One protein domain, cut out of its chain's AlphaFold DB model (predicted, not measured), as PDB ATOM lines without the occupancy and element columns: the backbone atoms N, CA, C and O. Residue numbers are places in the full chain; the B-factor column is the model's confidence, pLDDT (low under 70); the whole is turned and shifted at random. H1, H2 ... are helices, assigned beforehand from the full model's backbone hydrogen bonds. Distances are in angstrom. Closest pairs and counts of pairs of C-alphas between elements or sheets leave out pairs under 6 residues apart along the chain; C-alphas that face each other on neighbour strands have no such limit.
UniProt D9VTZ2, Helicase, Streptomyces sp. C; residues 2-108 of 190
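What this domain is: This is residues 2 to 108 of the 190 residues of the protein "Helicase" of Streptomyces sp. C (UniProt D9VTZ2). The model has two lobes of unequal size: a small one made of H1 and H2, set loosely near each other, and a larger one of H3, H4 and H5, in which part of H3 has H5 beside it at a shallow tilt, and H4 begins close to H3 and runs off from it at a wide angle, only just about perpendicular. The link from H2 to H3 joins the lobes, and the long stretch of residues 54 to 71 loops from H3 to H4 in the larger one. The printed part has 107 residues with five named helices, H1 to H5 in chain order, and no named strand; its class is all helix. It is elongated, with spans of 50 by 28 by 22 A, and only just loose, close to compact, with a radius of gyration of the C-alphas of 16.0 A.

How they stand to each other: Start with H1, residues 2 to 10, and H2, residues 20 to 29: they are close but not clearly touching, and their closest C-alphas, of Ala 10 and Arg 23, are 7.2 A apart. They run opposite ways at a steep tilt of 53 degrees. Go on to H3, residues 39 to 53, which is apart from both. With residues 44 to 48 alone H3 touches H4, residues 72 to 81; the closest C-alphas, of Thr 48 and Leu 72, are 6.3 A apart, and the lines are only just about perpendicular, at 71 degrees. With residues 48 to 52 alone H3 touches H5, residues 88 to 98; the closest C-alphas, of Arg 49 and Leu 98, are 6.2 A apart, and the two run the same way at a shallow tilt of 25 degrees. H4 and H5 are near each other, their closest C-alphas 8.3 A apart. In H1, H2, H3, H4 and H5 every O i to N i+4 pair is within hydrogen-bond range.

Where its parts are: Find C-alpha 2 at (17.381, 47.790, 1.626), where H1 begins; it is 12.4 A long. H2 is 14.5 A long. From C-alpha 39 at (27.144, 38.072, -3.037), H3 runs 21.0 A to Asp 53. H4 is 14.1 A long, and H5 runs 14.9 A to C-alpha 98 at (24.173, 20.779, -3.912).

The domain as a whole: The C-alphas farthest apart, of Pro 15 and Ala 106, are 51.2 A apart. The printed part has no cut. The link from H3 to H4, 18 residues, is long, and in it residues 66 to 67 pair antiparallel with residues 70 to 71; the other links are short. Mean pLDDT of the printed part is 87.6, and residues 31 to 32 are under 70.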
ATOM      1  N   TRP A   2      17.543  48.083   0.189       74.38
ATOM      2  CA  TRP A   2      17.381  47.790   1.626       74.38
ATOM      3  C   TRP A   2      18.257  46.643   2.189       74.38
ATOM      4  O   TRP A   2      19.004  46.863   3.139       74.38
ATOM      5  N   MET A   3      18.277  45.451   1.573       72.00
ATOM      6  CA  MET A   3      19.131  44.332   2.038       72.00
ATOM      7  C   MET A   3      20.636  44.636   1.964       72.00
ATOM      8  O   MET A   3      21.405  44.195   2.813       72.00
ATOM      9  N   LYS A   4      21.072  45.421   0.969       72.06
ATOM     10  CA  LYS A   4      22.480  45.831   0.824       72.06
ATOM     11  C   LYS A   4      22.920  46.697   2.008       72.06
ATOM     12  O   LYS A   4      24.003  46.480   2.544       72.06
ATOM     13  N   ASN A   5      22.066  47.628   2.436       79.81
ATOM     14  CA  ASN A   5      22.341  48.502   3.576       79.81
ATOM     15  C   ASN A   5      22.324  47.728   4.900       79.81
ATOM     16  O   ASN A   5      23.230  47.914   5.705       79.81
ATOM     17  N   ASN A   6      21.372  46.806   5.091       81.50
ATOM     18  CA  ASN A   6      21.339  45.951   6.284       81.50
ATOM     19  C   ASN A   6      22.591  45.068   6.389       81.50
ATOM     20  O   ASN A   6      23.208  45.025   7.446       81.50
ATOM     21  N   ARG A   7      23.050  44.450   5.291       80.75
ATOM     22  CA  ARG A   7      24.320  43.693   5.265       80.75
ATOM     23  C   ARG A   7      25.531  44.570   5.581       80.75
ATOM     24  O   ARG A   7      26.436  44.149   6.292       80.75
ATOM     25  N   ALA A   8      25.558  45.792   5.048       79.38
ATOM     26  CA  ALA A   8      26.636  46.736   5.315       79.38
ATOM     27  C   ALA A   8      26.640  47.234   6.768       79.38
ATOM     28  O   ALA A   8      27.712  47.526   7.280       79.38
ATOM     29  N   ALA A   9      25.479  47.338   7.418       81.25
ATOM     30  CA  ALA A   9      25.355  47.674   8.837       81.25
ATOM     31  C   ALA A   9      25.687  46.479   9.748       81.25
ATOM     32  O   ALA A   9      26.301  46.653  10.792       81.25
ATOM     33  N   ALA A  10      25.354  45.254   9.334       81.38
ATOM     34  CA  ALA A  10      25.614  44.026  10.093       81.38
ATOM     35  C   ALA A  10      27.099  43.673  10.234       81.38
ATOM     36  O   ALA A  10      27.464  42.898  11.114       81.38
ATOM     37  N   ARG A  11      27.935  44.210   9.337       81.12
ATOM     38  CA  ARG A  11      29.395  44.036   9.310       81.12
ATOM     39  C   ARG A  11      30.153  45.170  10.017       81.12
ATOM     40  O   ARG A  11      31.378  45.171   9.980       81.12
ATOM     41  N   ARG A  12      29.455  46.164  10.579       81.12
ATOM     42  CA  ARG A  12      30.061  47.300  11.297       81.12
ATOM     43  C   ARG A  12      30.012  47.077  12.799       81.12
ATOM     44  O   ARG A  12      29.076  46.464  13.299       81.12
ATOM     45  N   GLU A  13      30.962  47.690  13.489       77.44
ATOM     46  CA  GLU A  13      30.949  47.874  14.938       77.44
ATOM     47  C   GLU A  13      30.732  49.365  15.260       77.44
ATOM     48  O   GLU A  13      31.187  50.235  14.514       77.44
ATOM     49  N   GLY A  14      30.018  49.671  16.350       78.69
ATOM     50  CA  GLY A  14      29.768  51.048  16.796       78.69
ATOM     51  C   GLY A  14      28.576  51.755  16.118       78.69
ATOM     52  O   GLY A  14      27.636  51.099  15.664       78.69
ATOM     53  N   PRO A  15      28.548  53.102  16.077       76.00
ATOM     54  CA  PRO A  15      27.416  53.865  15.547       76.00
ATOM     55  C   PRO A  15      27.061  53.485  14.101       76.00
ATOM     56  O   PRO A  15      27.893  53.542  13.196       76.00
ATOM     57  N   GLY A  16      25.801  53.103  13.872       80.19
ATOM     58  CA  GLY A  16      25.325  52.612  12.572       80.19
ATOM     59  C   GLY A  16      25.526  51.108  12.340       80.19
ATOM     60  O   GLY A  16      25.247  50.637  11.233       80.19
ATOM     61  N   ALA A  17      25.982  50.359  13.351       85.75
ATOM     62  CA  ALA A  17      25.872  48.904  13.383       85.75
ATOM     63  C   ALA A  17      24.399  48.471  13.427       85.75
ATOM     64  O   ALA A  17      23.528  49.189  13.928       85.75
ATOM     65  N   LEU A  18      24.112  47.297  12.868       87.06
ATOM     66  CA  LEU A  18      22.757  46.762  12.888       87.06
ATOM     67  C   LEU A  18      22.367  46.373  14.329       87.06
ATOM     68  O   LEU A  18      23.122  45.626  14.949       87.06
ATOM     69  N   PRO A  19      21.210  46.826  14.854       90.94
ATOM     70  CA  PRO A  19      20.738  46.407  16.172       90.94
ATOM     71  C   PRO A  19      20.609  44.883  16.274       90.94
ATOM     72  O   PRO A  19      20.173  44.243  15.315       90.94
ATOM     73  N   GLN A  20      20.945  44.324  17.441       85.06
ATOM     74  CA  GLN A  20      20.961  42.877  17.688       85.06
ATOM     75  C   GLN A  20      19.603  42.217  17.402       85.06
ATOM     76  O   GLN A  20      19.539  41.262  16.637       85.06
ATOM     77  N   GLU A  21      18.512  42.806  17.891       87.75
ATOM     78  CA  GLU A  21      17.137  42.343  17.639       87.75
ATOM     79  C   GLU A  21      16.816  42.254  16.136       87.75
ATOM     80  O   GLU A  21      16.228  41.291  15.647       87.75
ATOM     81  N   ARG A  22      17.269  43.242  15.352       86.25
ATOM     82  CA  ARG A  22      17.072  43.242  13.897       86.25
ATOM     83  C   ARG A  22      17.940  42.195  13.198       86.25
ATOM     84  O   ARG A  22      17.536  41.687  12.155       86.25
ATOM     85  N   ARG A  23      19.132  41.897  13.720       83.00
ATOM     86  CA  ARG A  23      19.987  40.818  13.209       83.00
ATOM     87  C   ARG A  23      19.318  39.463  13.438       83.00
ATOM     88  O   ARG A  23      19.203  38.714  12.477       83.00
ATOM     89  N   GLU A  24      18.841  39.199  14.648       84.00
ATOM     90  CA  GLU A  24      18.175  37.941  15.020       84.00
ATOM     91  C   GLU A  24      16.929  37.689  14.162       84.00
ATOM     92  O   GLU A  24      16.809  36.628  13.555       84.00
ATOM     93  N   ALA A  25      16.076  38.703  13.976       85.81
ATOM     94  CA  ALA A  25      14.905  38.596  13.103       85.81
ATOM     95  C   ALA A  25      15.266  38.274  11.638       85.81
ATOM     96  O   ALA A  25      14.533  37.572  10.943       85.81
ATOM     97  N   LEU A  26      16.395  38.783  11.132       82.06
ATOM     98  CA  LEU A  26      16.863  38.458   9.782       82.06
ATOM     99  C   LEU A  26      17.495  37.057   9.705       82.06
ATOM    100  O   LEU A  26      17.360  36.403   8.673       82.06
ATOM    101  N   GLU A  27      18.161  36.599  10.771       79.94
ATOM    102  CA  GLU A  27      18.710  35.238  10.889       79.94
ATOM    103  C   GLU A  27      17.603  34.180  10.942       79.94
ATOM    104  O   GLU A  27      17.755  33.128  10.326       79.94
ATOM    105  N   GLU A  28      16.473  34.482  11.582       79.12
ATOM    106  CA  GLU A  28      15.291  33.614  11.595       79.12
ATOM    107  C   GLU A  28      14.678  33.443  10.194       79.12
ATOM    108  O   GLU A  28      14.286  32.343   9.807       79.12
ATOM    109  N   ILE A  29      14.638  34.519   9.401       78.69
ATOM    110  CA  ILE A  29      14.071  34.503   8.043       78.69
ATOM    111  C   ILE A  29      14.994  33.777   7.053       78.69
ATOM    112  O   ILE A  29      14.537  33.002   6.212       78.69
ATOM    113  N   ASP A  30      16.290  34.071   7.095       70.69
ATOM    114  CA  ASP A  30      17.298  33.451   6.235       70.69
ATOM    115  C   ASP A  30      18.613  33.386   7.018       70.69
ATOM    116  O   ASP A  30      19.339  34.376   7.042       70.69
ATOM    117  N   PRO A  31      19.003  32.232   7.590       69.81
ATOM    118  CA  PRO A  31      20.264  32.093   8.329       69.81
ATOM    119  C   PRO A  31      21.515  32.480   7.517       69.81
ATOM    120  O   PRO A  31      22.588  32.710   8.068       69.81
ATOM    121  N   SER A  32      21.391  32.585   6.188       68.75
ATOM    122  CA  SER A  32      22.440  33.015   5.264       68.75
ATOM    123  C   SER A  32      22.272  34.459   4.760       68.75
ATOM    124  O   SER A  32      22.896  34.841   3.766       68.75
ATOM    125  N   TRP A  33      21.446  35.295   5.404       75.62
ATOM    126  CA  TRP A  33      21.074  36.622   4.894       75.62
ATOM    127  C   TRP A  33      22.250  37.609   4.798       75.62
ATOM    128  O   TRP A  33      22.273  38.446   3.883       75.62
ATOM    129  N   CYS A  34      23.237  37.503   5.698       73.31
ATOM    130  CA  CYS A  34      24.479  38.283   5.706       73.31
ATOM    131  C   CYS A  34      25.712  37.363   5.738       73.31
ATOM    132  O   CYS A  34      26.407  37.281   6.754       73.31
ATOM    133  N   PRO A  35      26.027  36.680   4.625       71.25
ATOM    134  CA  PRO A  35      27.148  35.759   4.605       71.25
ATOM    135  C   PRO A  35      28.474  36.521   4.707       71.25
ATOM    136  O   PRO A  35      28.581  37.678   4.283       71.25
ATOM    137  N   ALA A  36      29.509  35.862   5.226       70.50
ATOM    138  CA  ALA A  36      30.865  36.415   5.266       70.50
ATOM    139  C   ALA A  36      31.524  36.497   3.871       70.50
ATOM    140  O   ALA A  36      32.539  37.167   3.703       70.50
ATOM    141  N   TRP A  37      30.945  35.834   2.865       71.69
ATOM    142  CA  TRP A  37      31.463  35.751   1.499       71.69
ATOM    143  C   TRP A  37      30.733  36.668   0.505       71.69
ATOM    144  O   TRP A  37      29.760  37.357   0.829       71.69
ATOM    145  N   ASP A  38      31.247  36.688  -0.726       79.25
ATOM    146  CA  ASP A  38      30.759  37.529  -1.816       79.25
ATOM    147  C   ASP A  38      29.315  37.194  -2.241       79.25
ATOM    148  O   ASP A  38      28.884  36.039  -2.242       79.25
ATOM    149  N   ILE A  39      28.553  38.219  -2.637       80.75
ATOM    150  CA  ILE A  39      27.144  38.072  -3.037       80.75
ATOM    151  C   ILE A  39      27.011  37.248  -4.328       80.75
ATOM    152  O   ILE A  39      26.024  36.524  -4.482       80.75
ATOM    153  N   GLY A  40      27.995  37.313  -5.229       87.25
ATOM    154  CA  GLY A  40      28.054  36.489  -6.434       87.25
ATOM    155  C   GLY A  40      28.088  34.998  -6.106       87.25
ATOM    156  O   GLY A  40      27.396  34.215  -6.752       87.25
ATOM    157  N   TRP A  41      28.770  34.607  -5.023       90.62
ATOM    158  CA  TRP A  41      28.759  33.218  -4.556       90.62
ATOM    159  C   TRP A  41      27.354  32.773  -4.135       90.62
ATOM    160  O   TRP A  41      26.885  31.725  -4.568       90.62
ATOM    161  N   GLN A  42      26.647  33.586  -3.336       87.88
ATOM    162  CA  GLN A  42      25.285  33.261  -2.886       87.88
ATOM    163  C   GLN A  42      24.304  33.177  -4.062       87.88
ATOM    164  O   GLN A  42      23.427  32.313  -4.078       87.88
ATOM    165  N   ARG A  43      24.454  34.060  -5.057       90.44
ATOM    166  CA  ARG A  43      23.658  34.017  -6.286       90.44
ATOM    167  C   ARG A  43      23.901  32.717  -7.048       90.44
ATOM    168  O   ARG A  43      22.937  32.012  -7.325       90.44
ATOM    169  N   ALA A  44      25.155  32.391  -7.350       94.06
ATOM    170  CA  ALA A  44      25.496  31.193  -8.109       94.06
ATOM    171  C   ALA A  44      25.058  29.907  -7.385       94.06
ATOM    172  O   ALA A  44      24.504  29.011  -8.020       94.06
ATOM    173  N   PHE A  45      25.183  29.857  -6.054       93.06
ATOM    174  CA  PHE A  45      24.636  28.773  -5.237       93.06
ATOM    175  C   PHE A  45      23.120  28.620  -5.419       93.06
ATOM    176  O   PHE A  45      22.651  27.533  -5.743       93.06
ATOM    177  N   ARG A  46      22.349  29.707  -5.263       92.31
ATOM    178  CA  ARG A  46      20.880  29.676  -5.402       92.31
ATOM    179  C   ARG A  46      20.438  29.298  -6.813       92.31
ATOM    180  O   ARG A  46      19.500  28.525  -6.955       92.31
ATOM    181  N   LEU A  47      21.118  29.810  -7.839       95.31
ATOM    182  CA  LEU A  47      20.842  29.452  -9.234       95.31
ATOM    183  C   LEU A  47      21.140  27.974  -9.505       95.31
ATOM    184  O   LEU A  47      20.347  27.306 -10.161       95.31
ATOM    185  N   THR A  48      22.238  27.450  -8.957       96.19
ATOM    186  CA  THR A  48      22.576  26.025  -9.076       96.19
ATOM    187  C   THR A  48      21.556  25.162  -8.339       96.19
ATOM    188  O   THR A  48      21.076  24.188  -8.901       96.19
ATOM    189  N   ARG A  49      21.154  25.547  -7.123       95.00
ATOM    190  CA  ARG A  49      20.121  24.839  -6.355       95.00
ATOM    191  C   ARG A  49      18.791  24.807  -7.102       95.00
ATOM    192  O   ARG A  49      18.255  23.730  -7.304       95.00
ATOM    193  N   ALA A  50      18.327  25.952  -7.602       94.94
ATOM    194  CA  ALA A  50      17.098  26.033  -8.388       94.94
ATOM    195  C   ALA A  50      17.158  25.181  -9.669       94.94
ATOM    196  O   ALA A  50      16.162  24.570 -10.045       94.94
ATOM    197  N   HIS A  51      18.319  25.113 -10.331       95.25
ATOM    198  CA  HIS A  51      18.519  24.224 -11.476       95.25
ATOM    199  C   HIS A  51      18.367  22.744 -11.094       95.25
ATOM    200  O   HIS A  51      17.686  22.007 -11.803       95.25
ATOM    201  N   LEU A  52      18.958  22.321  -9.970       94.94
ATOM    202  CA  LEU A  52      18.839  20.949  -9.465       94.94
ATOM    203  C   LEU A  52      17.407  20.620  -9.022       94.94
ATOM    204  O   LEU A  52      16.893  19.558  -9.357       94.94
ATOM    205  N   ASP A  53      16.743  21.544  -8.326       93.62
ATOM    206  CA  ASP A  53      15.361  21.376  -7.861       93.62
ATOM    207  C   ASP A  53      14.375  21.252  -9.040       93.62
ATOM    208  O   ASP A  53      13.354  20.576  -8.933       93.62
ATOM    209  N   ALA A  54      14.705  21.840 -10.196       95.69
ATOM    210  CA  ALA A  54      13.969  21.674 -11.449       95.69
ATOM    211  C   ALA A  54      14.276  20.349 -12.189       95.69
ATOM    212  O   ALA A  54      13.819  20.158 -13.317       95.69
ATOM    213  N   GLY A  55      15.054  19.442 -11.588       94.75
ATOM    214  CA  GLY A  55      15.457  18.159 -12.175       94.75
ATOM    215  C   GLY A  55      16.713  18.224 -13.049       94.75
ATOM    216  O   GLY A  55      17.030  17.259 -13.746       94.75
ATOM    217  N   GLY A  56      17.429  19.351 -13.038       93.31
ATOM    218  CA  GLY A  56      18.708  19.500 -13.719       93.31
ATOM    219  C   GLY A  56      19.818  18.663 -13.079       93.31
ATOM    220  O   GLY A  56      19.805  18.384 -11.881       93.31
ATOM    221  N   ALA A  57      20.807  18.267 -13.880       94.12
ATOM    222  CA  ALA A  57      22.003  17.599 -13.377       94.12
ATOM    223  C   ALA A  57      23.029  18.620 -12.857       94.12
ATOM    224  O   ALA A  57      23.023  19.788 -13.240       94.12
ATOM    225  N   VAL A  58      23.966  18.173 -12.019       92.94
ATOM    226  CA  VAL A  58      25.067  19.032 -11.563       92.94
ATOM    227  C   VAL A  58      25.891  19.507 -12.771       92.94
ATOM    228  O   VAL A  58      26.444  18.672 -13.494       92.94
ATOM    229  N   PRO A  59      26.036  20.828 -12.990       93.50
ATOM    230  CA  PRO A  59      26.798  21.337 -14.119       93.50
ATOM    231  C   PRO A  59      28.298  21.191 -13.830       93.50
ATOM    232  O   PRO A  59      28.882  21.962 -13.075       93.50
ATOM    233  N   LEU A  60      28.938  20.167 -14.399       88.25
ATOM    234  CA  LEU A  60      30.369  19.888 -14.181       88.25
ATOM    235  C   LEU A  60      31.286  20.544 -15.226       88.25
ATOM    236  O   LEU A  60      32.481  20.724 -14.986       88.25
ATOM    237  N   GLY A  61      30.740  20.902 -16.391       88.69
ATOM    238  CA  GLY A  61      31.484  21.509 -17.494       88.69
ATOM    239  C   GLY A  61      31.262  23.021 -17.586       88.69
ATOM    240  O   GLY A  61      30.112  23.451 -17.504       88.69
ATOM    241  N   PRO A  62      32.304  23.846 -17.805       91.62
ATOM    242  CA  PRO A  62      32.123  25.259 -18.147       91.62
ATOM    243  C   PRO A  62      31.162  25.432 -19.331       91.62
ATOM    244  O   PRO A  62      31.232  24.669 -20.293       91.62
ATOM    245  N   GLY A  63      30.259  26.404 -19.248       91.56
ATOM    246  CA  GLY A  63      29.257  26.704 -20.270       91.56
ATOM    247  C   GLY A  63      28.099  25.707 -20.363       91.56
ATOM    248  O   GLY A  63      27.200  25.919 -21.171       91.56
ATOM    249  N   SER A  64      28.085  24.639 -19.553       92.19
ATOM    250  CA  SER A  64      27.018  23.624 -19.597       92.19
ATOM    251  C   SER A  64      25.650  24.181 -19.210       92.19
ATOM    252  O   SER A  64      24.642  23.812 -19.806       92.19
ATOM    253  N   VAL A  65      25.616  25.083 -18.229       95.62
ATOM    254  CA  VAL A  65      24.398  25.746 -17.765       95.62
ATOM    255  C   VAL A  65      24.725  27.206 -17.486       95.62
ATOM    256  O   VAL A  65      25.525  27.514 -16.601       95.62
ATOM    257  N   VAL A  66      24.089  28.102 -18.240       95.94
ATOM    258  CA  VAL A  66      24.208  29.553 -18.069       95.94
ATOM    259  C   VAL A  66      22.838  30.118 -17.723       95.94
ATOM    260  O   VAL A  66      21.901  30.013 -18.509       95.94
ATOM    261  N   VAL A  67      22.717  30.730 -16.545       93.12
ATOM    262  CA  VAL A  67      21.456  31.303 -16.057       93.12
ATOM    263  C   VAL A  67      21.704  32.738 -15.627       93.12
ATOM    264  O   VAL A  67      22.582  33.001 -14.814       93.12
ATOM    265  N   GLN A  68      20.935  33.682 -16.179       90.25
ATOM    266  CA  GLN A  68      21.074  35.119 -15.885       90.25
ATOM    267  C   GLN A  68      22.507  35.656 -16.102       90.25
ATOM    268  O   GLN A  68      22.958  36.546 -15.388       90.25
ATOM    269  N   GLY A  69      23.226  35.104 -17.087       89.94
ATOM    270  CA  GLY A  69      24.613  35.473 -17.395       89.94
ATOM    271  C   GLY A  69      25.672  34.836 -16.487       89.94
ATOM    272  O   GLY A  69      26.857  35.070 -16.700       89.94
ATOM    273  N   GLU A  70      25.273  34.017 -15.510       92.25
ATOM    274  CA  GLU A  70      26.183  33.273 -14.637       92.25
ATOM    275  C   GLU A  70      26.426  31.872 -15.215       92.25
ATOM    276  O   GLU A  70      25.480  31.112 -15.434       92.25
ATOM    277  N   ASP A  71      27.691  31.515 -15.447       96.56
ATOM    278  CA  ASP A  71      28.095  30.164 -15.851       96.56
ATOM    279  C   ASP A  71      28.209  29.266 -14.613       96.56
ATOM    280  O   ASP A  71      29.207  29.285 -13.881       96.56
ATOM    281  N   LEU A  72      27.158  28.481 -14.368       96.69
ATOM    282  CA  LEU A  72      27.058  27.623 -13.191       96.69
ATOM    283  C   LEU A  72      28.071  26.482 -13.247       96.69
ATOM    284  O   LEU A  72      28.610  26.095 -12.213       96.69
ATOM    285  N   GLY A  73      28.387  25.981 -14.441       95.75
ATOM    286  CA  GLY A  73      29.362  24.909 -14.599       95.75
ATOM    287  C   GLY A  73      30.789  25.360 -14.316       95.75
ATOM    288  O   GLY A  73      31.548  24.680 -13.619       95.75
ATOM    289  N   LEU A  74      31.147  26.560 -14.774       95.25
ATOM    290  CA  LEU A  74      32.411  27.188 -14.414       95.25
ATOM    291  C   LEU A  74      32.479  27.479 -12.908       95.25
ATOM    292  O   LEU A  74      33.520  27.240 -12.286       95.25
ATOM    293  N   TRP A  75      31.381  27.955 -12.314       96.12
ATOM    294  CA  TRP A  75      31.312  28.229 -10.880       96.12
ATOM    295  C   TRP A  75      31.462  26.959 -10.030       96.12
ATOM    296  O   TRP A  75      32.318  26.942  -9.140       96.12
ATOM    297  N   VAL A  76      30.709  25.889 -10.329       96.50
ATOM    298  CA  VAL A  76      30.793  24.582  -9.646       96.50
ATOM    299  C   VAL A  76      32.206  24.022  -9.744       96.50
ATOM    300  O   VAL A  76      32.797  23.654  -8.727       96.50
ATOM    301  N   ARG A  77      32.799  24.022 -10.944       94.56
ATOM    302  CA  ARG A  77      34.185  23.582 -11.141       94.56
ATOM    303  C   ARG A  77      35.165  24.390 -10.289       94.56
ATOM    304  O   ARG A  77      36.078  23.820  -9.694       94.56
ATOM    305  N   GLY A  78      34.965  25.705 -10.199       93.88
ATOM    306  CA  GLY A  78      35.746  26.583  -9.330       93.88
ATOM    307  C   GLY A  78      35.650  26.200  -7.852       93.88
ATOM    308  O   GLY A  78      36.677  26.165  -7.175       93.88
ATOM    309  N   GLN A  79      34.452  25.853  -7.365       95.56
ATOM    310  CA  GLN A  79      34.265  25.404  -5.981       95.56
ATOM    311  C   GLN A  79      34.975  24.073  -5.717       95.56
ATOM    312  O   GLN A  79      35.728  23.964  -4.753       95.56
ATOM    313  N   ARG A  80      34.795  23.082  -6.605       95.94
ATOM    314  CA  ARG A  80      35.413  21.749  -6.478       95.94
ATOM    315  C   ARG A  80      36.944  21.821  -6.470       95.94
ATOM    316  O   ARG A  80      37.584  21.148  -5.667       95.94
ATOM    317  N   LEU A  81      37.539  22.640  -7.344       93.94
ATOM    318  CA  LEU A  81      38.998  22.821  -7.427       93.94
ATOM    319  C   LEU A  81      39.563  23.692  -6.296       93.94
ATOM    320  O   LEU A  81      40.721  23.537  -5.915       93.94
ATOM    321  N   GLY A  82      38.769  24.631  -5.782       93.12
ATOM    322  CA  GLY A  82      39.145  25.564  -4.720       93.12
ATOM    323  C   GLY A  82      38.717  25.133  -3.318       93.12
ATOM    324  O   GLY A  82      38.699  25.984  -2.433       93.12
ATOM    325  N   TRP A  83      38.363  23.860  -3.119       94.81
ATOM    326  CA  TRP A  83      37.657  23.367  -1.932       94.81
ATOM    327  C   TRP A  83      38.307  23.755  -0.597       94.81
ATOM    328  O   TRP A  83      37.638  24.248   0.312       94.81
ATOM    329  N   GLU A  84      39.632  23.631  -0.509       92.44
ATOM    330  CA  GLU A  84      40.411  23.938   0.701       92.44
ATOM    331  C   GLU A  84      40.393  25.424   1.084       92.44
ATOM    332  O   GLU A  84      40.652  25.789   2.227       92.44
ATOM    333  N   ARG A  85      40.073  26.308   0.133       90.50
ATOM    334  CA  ARG A  85      39.993  27.757   0.364       90.50
ATOM    335  C   ARG A  85      38.608  28.210   0.816       90.50
ATOM    336  O   ARG A  85      38.439  29.384   1.140       90.50
ATOM    337  N   LEU A  86      37.616  27.322   0.780       90.00
ATOM    338  CA  LEU A  86      36.256  27.631   1.190       90.00
ATOM    339  C   LEU A  86      36.162  27.711   2.712       90.00
ATOM    340  O   LEU A  86      36.808  26.949   3.434       90.00
ATOM    341  N   ALA A  87      35.314  28.606   3.211       86.94
ATOM    342  CA  ALA A  87      34.934  28.583   4.615       86.94
ATOM    343  C   ALA A  87      34.180  27.284   4.940       86.94
ATOM    344  O   ALA A  87      33.530  26.695   4.073       86.94
ATOM    345  N   TRP A  88      34.205  26.863   6.206       86.31
ATOM    346  CA  TRP A  88      33.503  25.654   6.650       86.31
ATOM    347  C   TRP A  88      32.022  25.641   6.230       86.31
ATOM    348  O   TRP A  88      31.565  24.677   5.622       86.31
ATOM    349  N   ALA A  89      31.304  26.749   6.438       84.88
ATOM    350  CA  ALA A  89      29.893  26.852   6.068       84.88
ATOM    351  C   ALA A  89      29.656  26.783   4.546       84.88
ATOM    352  O   ALA A  89      28.625  26.275   4.113       84.88
ATOM    353  N   GLN A  90      30.606  27.240   3.718       89.56
ATOM    354  CA  GLN A  90      30.506  27.072   2.264       89.56
ATOM    355  C   GLN A  90      30.625  25.596   1.886       89.56
ATOM    356  O   GLN A  90      29.816  25.127   1.098       89.56
ATOM    357  N   ARG A  91      31.579  24.852   2.468       92.56
ATOM    358  CA  ARG A  91      31.706  23.404   2.219       92.56
ATOM    359  C   ARG A  91      30.432  22.661   2.604       92.56
ATOM    360  O   ARG A  91      29.892  21.945   1.773       92.56
ATOM    361  N   TRP A  92      29.904  22.935   3.797       89.75
ATOM    362  CA  TRP A  92      28.655  22.334   4.268       89.75
ATOM    363  C   TRP A  92      27.487  22.598   3.304       89.75
ATOM    364  O   TRP A  92      26.764  21.678   2.930       89.75
ATOM    365  N   LEU A  93      27.329  23.844   2.837       90.75
ATOM    366  CA  LEU A  93      26.287  24.198   1.869       90.75
ATOM    367  C   LEU A  93      26.473  23.494   0.523       90.75
ATOM    368  O   LEU A  93      25.493  23.081  -0.083       90.75
ATOM    369  N   LEU A  94      27.702  23.364   0.027       94.62
ATOM    370  CA  LEU A  94      27.952  22.684  -1.243       94.62
ATOM    371  C   LEU A  94      27.713  21.171  -1.130       94.62
ATOM    372  O   LEU A  94      27.096  20.598  -2.025       94.62
ATOM    373  N   GLU A  95      28.135  20.547  -0.029       93.88
ATOM    374  CA  GLU A  95      27.940  19.116   0.239       93.88
ATOM    375  C   GLU A  95      26.458  18.780   0.420       93.88
ATOM    376  O   GLU A  95      25.903  17.980  -0.329       93.88
ATOM    377  N   HIS A  96      25.783  19.429   1.367       90.12
ATOM    378  CA  HIS A  96      24.403  19.085   1.722       90.12
ATOM    379  C   HIS A  96      23.359  19.802   0.863       90.12
ATOM    380  O   HIS A  96      22.258  19.296   0.655       90.12
ATOM    381  N   GLY A  97      23.689  20.992   0.364       89.44
ATOM    382  CA  GLY A  97      22.789  21.802  -0.449       89.44
ATOM    383  C   GLY A  97      22.885  21.525  -1.944       89.44
ATOM    384  O   GLY A  97      21.897  21.739  -2.630       89.44
ATOM    385  N   LEU A  98      24.019  21.058  -2.474       93.94
ATOM    386  CA  LEU A  98      24.173  20.779  -3.912       93.94
ATOM    387  C   LEU A  98      24.698  19.367  -4.221       93.94
ATOM    388  O   LEU A  98      24.806  19.020  -5.396       93.94
ATOM    389  N   GLY A  99      25.040  18.556  -3.213       94.19
ATOM    390  CA  GLY A  99      25.623  17.228  -3.429       94.19
ATOM    391  C   GLY A  99      27.029  17.274  -4.037       94.19
ATOM    392  O   GLY A  99      27.425  16.350  -4.746       94.19
ATOM    393  N   LEU A 100      27.771  18.364  -3.831       95.06
ATOM    394  CA  LEU A 100      29.113  18.542  -4.383       95.06
ATOM    395  C   LEU A 100      30.187  18.002  -3.440       95.06
ATOM    396  O   LEU A 100      30.094  18.133  -2.227       95.06
ATOM    397  N   SER A 101      31.253  17.478  -4.034       93.88
ATOM    398  CA  SER A 101      32.462  17.013  -3.354       93.88
ATOM    399  C   SER A 101      33.693  17.760  -3.885       93.88
ATOM    400  O   SER A 101      33.631  18.312  -4.992       93.88
ATOM    401  N   PRO A 102      34.836  17.763  -3.173       95.62
ATOM    402  CA  PRO A 102      36.096  18.251  -3.734       95.62
ATOM    403  C   PRO A 102      36.440  17.536  -5.048       95.62
ATOM    404  O   PRO A 102      36.093  16.370  -5.252       95.62
ATOM    405  N   ALA A 103      37.140  18.240  -5.942       92.31
ATOM    406  CA  ALA A 103      37.626  17.665  -7.192       92.31
ATOM    407  C   ALA A 103      38.643  16.548  -6.914       92.31
ATOM    408  O   ALA A 103      39.608  16.763  -6.165       92.31
ATOM    409  N   ALA A 104      38.460  15.397  -7.566       89.38
ATOM    410  CA  ALA A 104      39.430  14.310  -7.531       89.38
ATOM    411  C   ALA A 104      40.763  14.742  -8.163       89.38
ATOM    412  O   ALA A 104      40.803  15.655  -8.988       89.38
ATOM    413  N   GLU A 105      41.856  14.058  -7.820       84.44
ATOM    414  CA  GLU A 105      43.191  14.393  -8.337       84.44
ATOM    415  C   GLU A 105      43.236  14.389  -9.876       84.44
ATOM    416  O   GLU A 105      43.790  15.297 -10.484       84.44
ATOM    417  N   ALA A 106      42.545  13.441 -10.515       84.44
ATOM    418  CA  ALA A 106      42.444  13.354 -11.972       84.44
ATOM    419  C   ALA A 106      41.694  14.534 -12.629       84.44
ATOM    420  O   ALA A 106      41.893  14.808 -13.810       84.44
ATOM    421  N   GLU A 107      40.832  15.241 -11.890       83.06
ATOM    422  CA  GLU A 107      40.109  16.422 -12.387       83.06
ATOM    423  C   GLU A 107      40.937  17.709 -12.260       83.06
ATOM    424  O   GLU A 107      40.593  18.747 -12.848       83.06
ATOM    425  N   ARG A 108      42.010  17.678 -11.460       84.31
ATOM    426  CA  ARG A 108      42.824  18.861 -11.202       84.31
ATOM    427  C   ARG A 108      43.627  19.199 -12.452       84.31
ATOM    428  O   ARG A 108      44.273  18.332 -13.038       84.31
TER     429      ARG A 108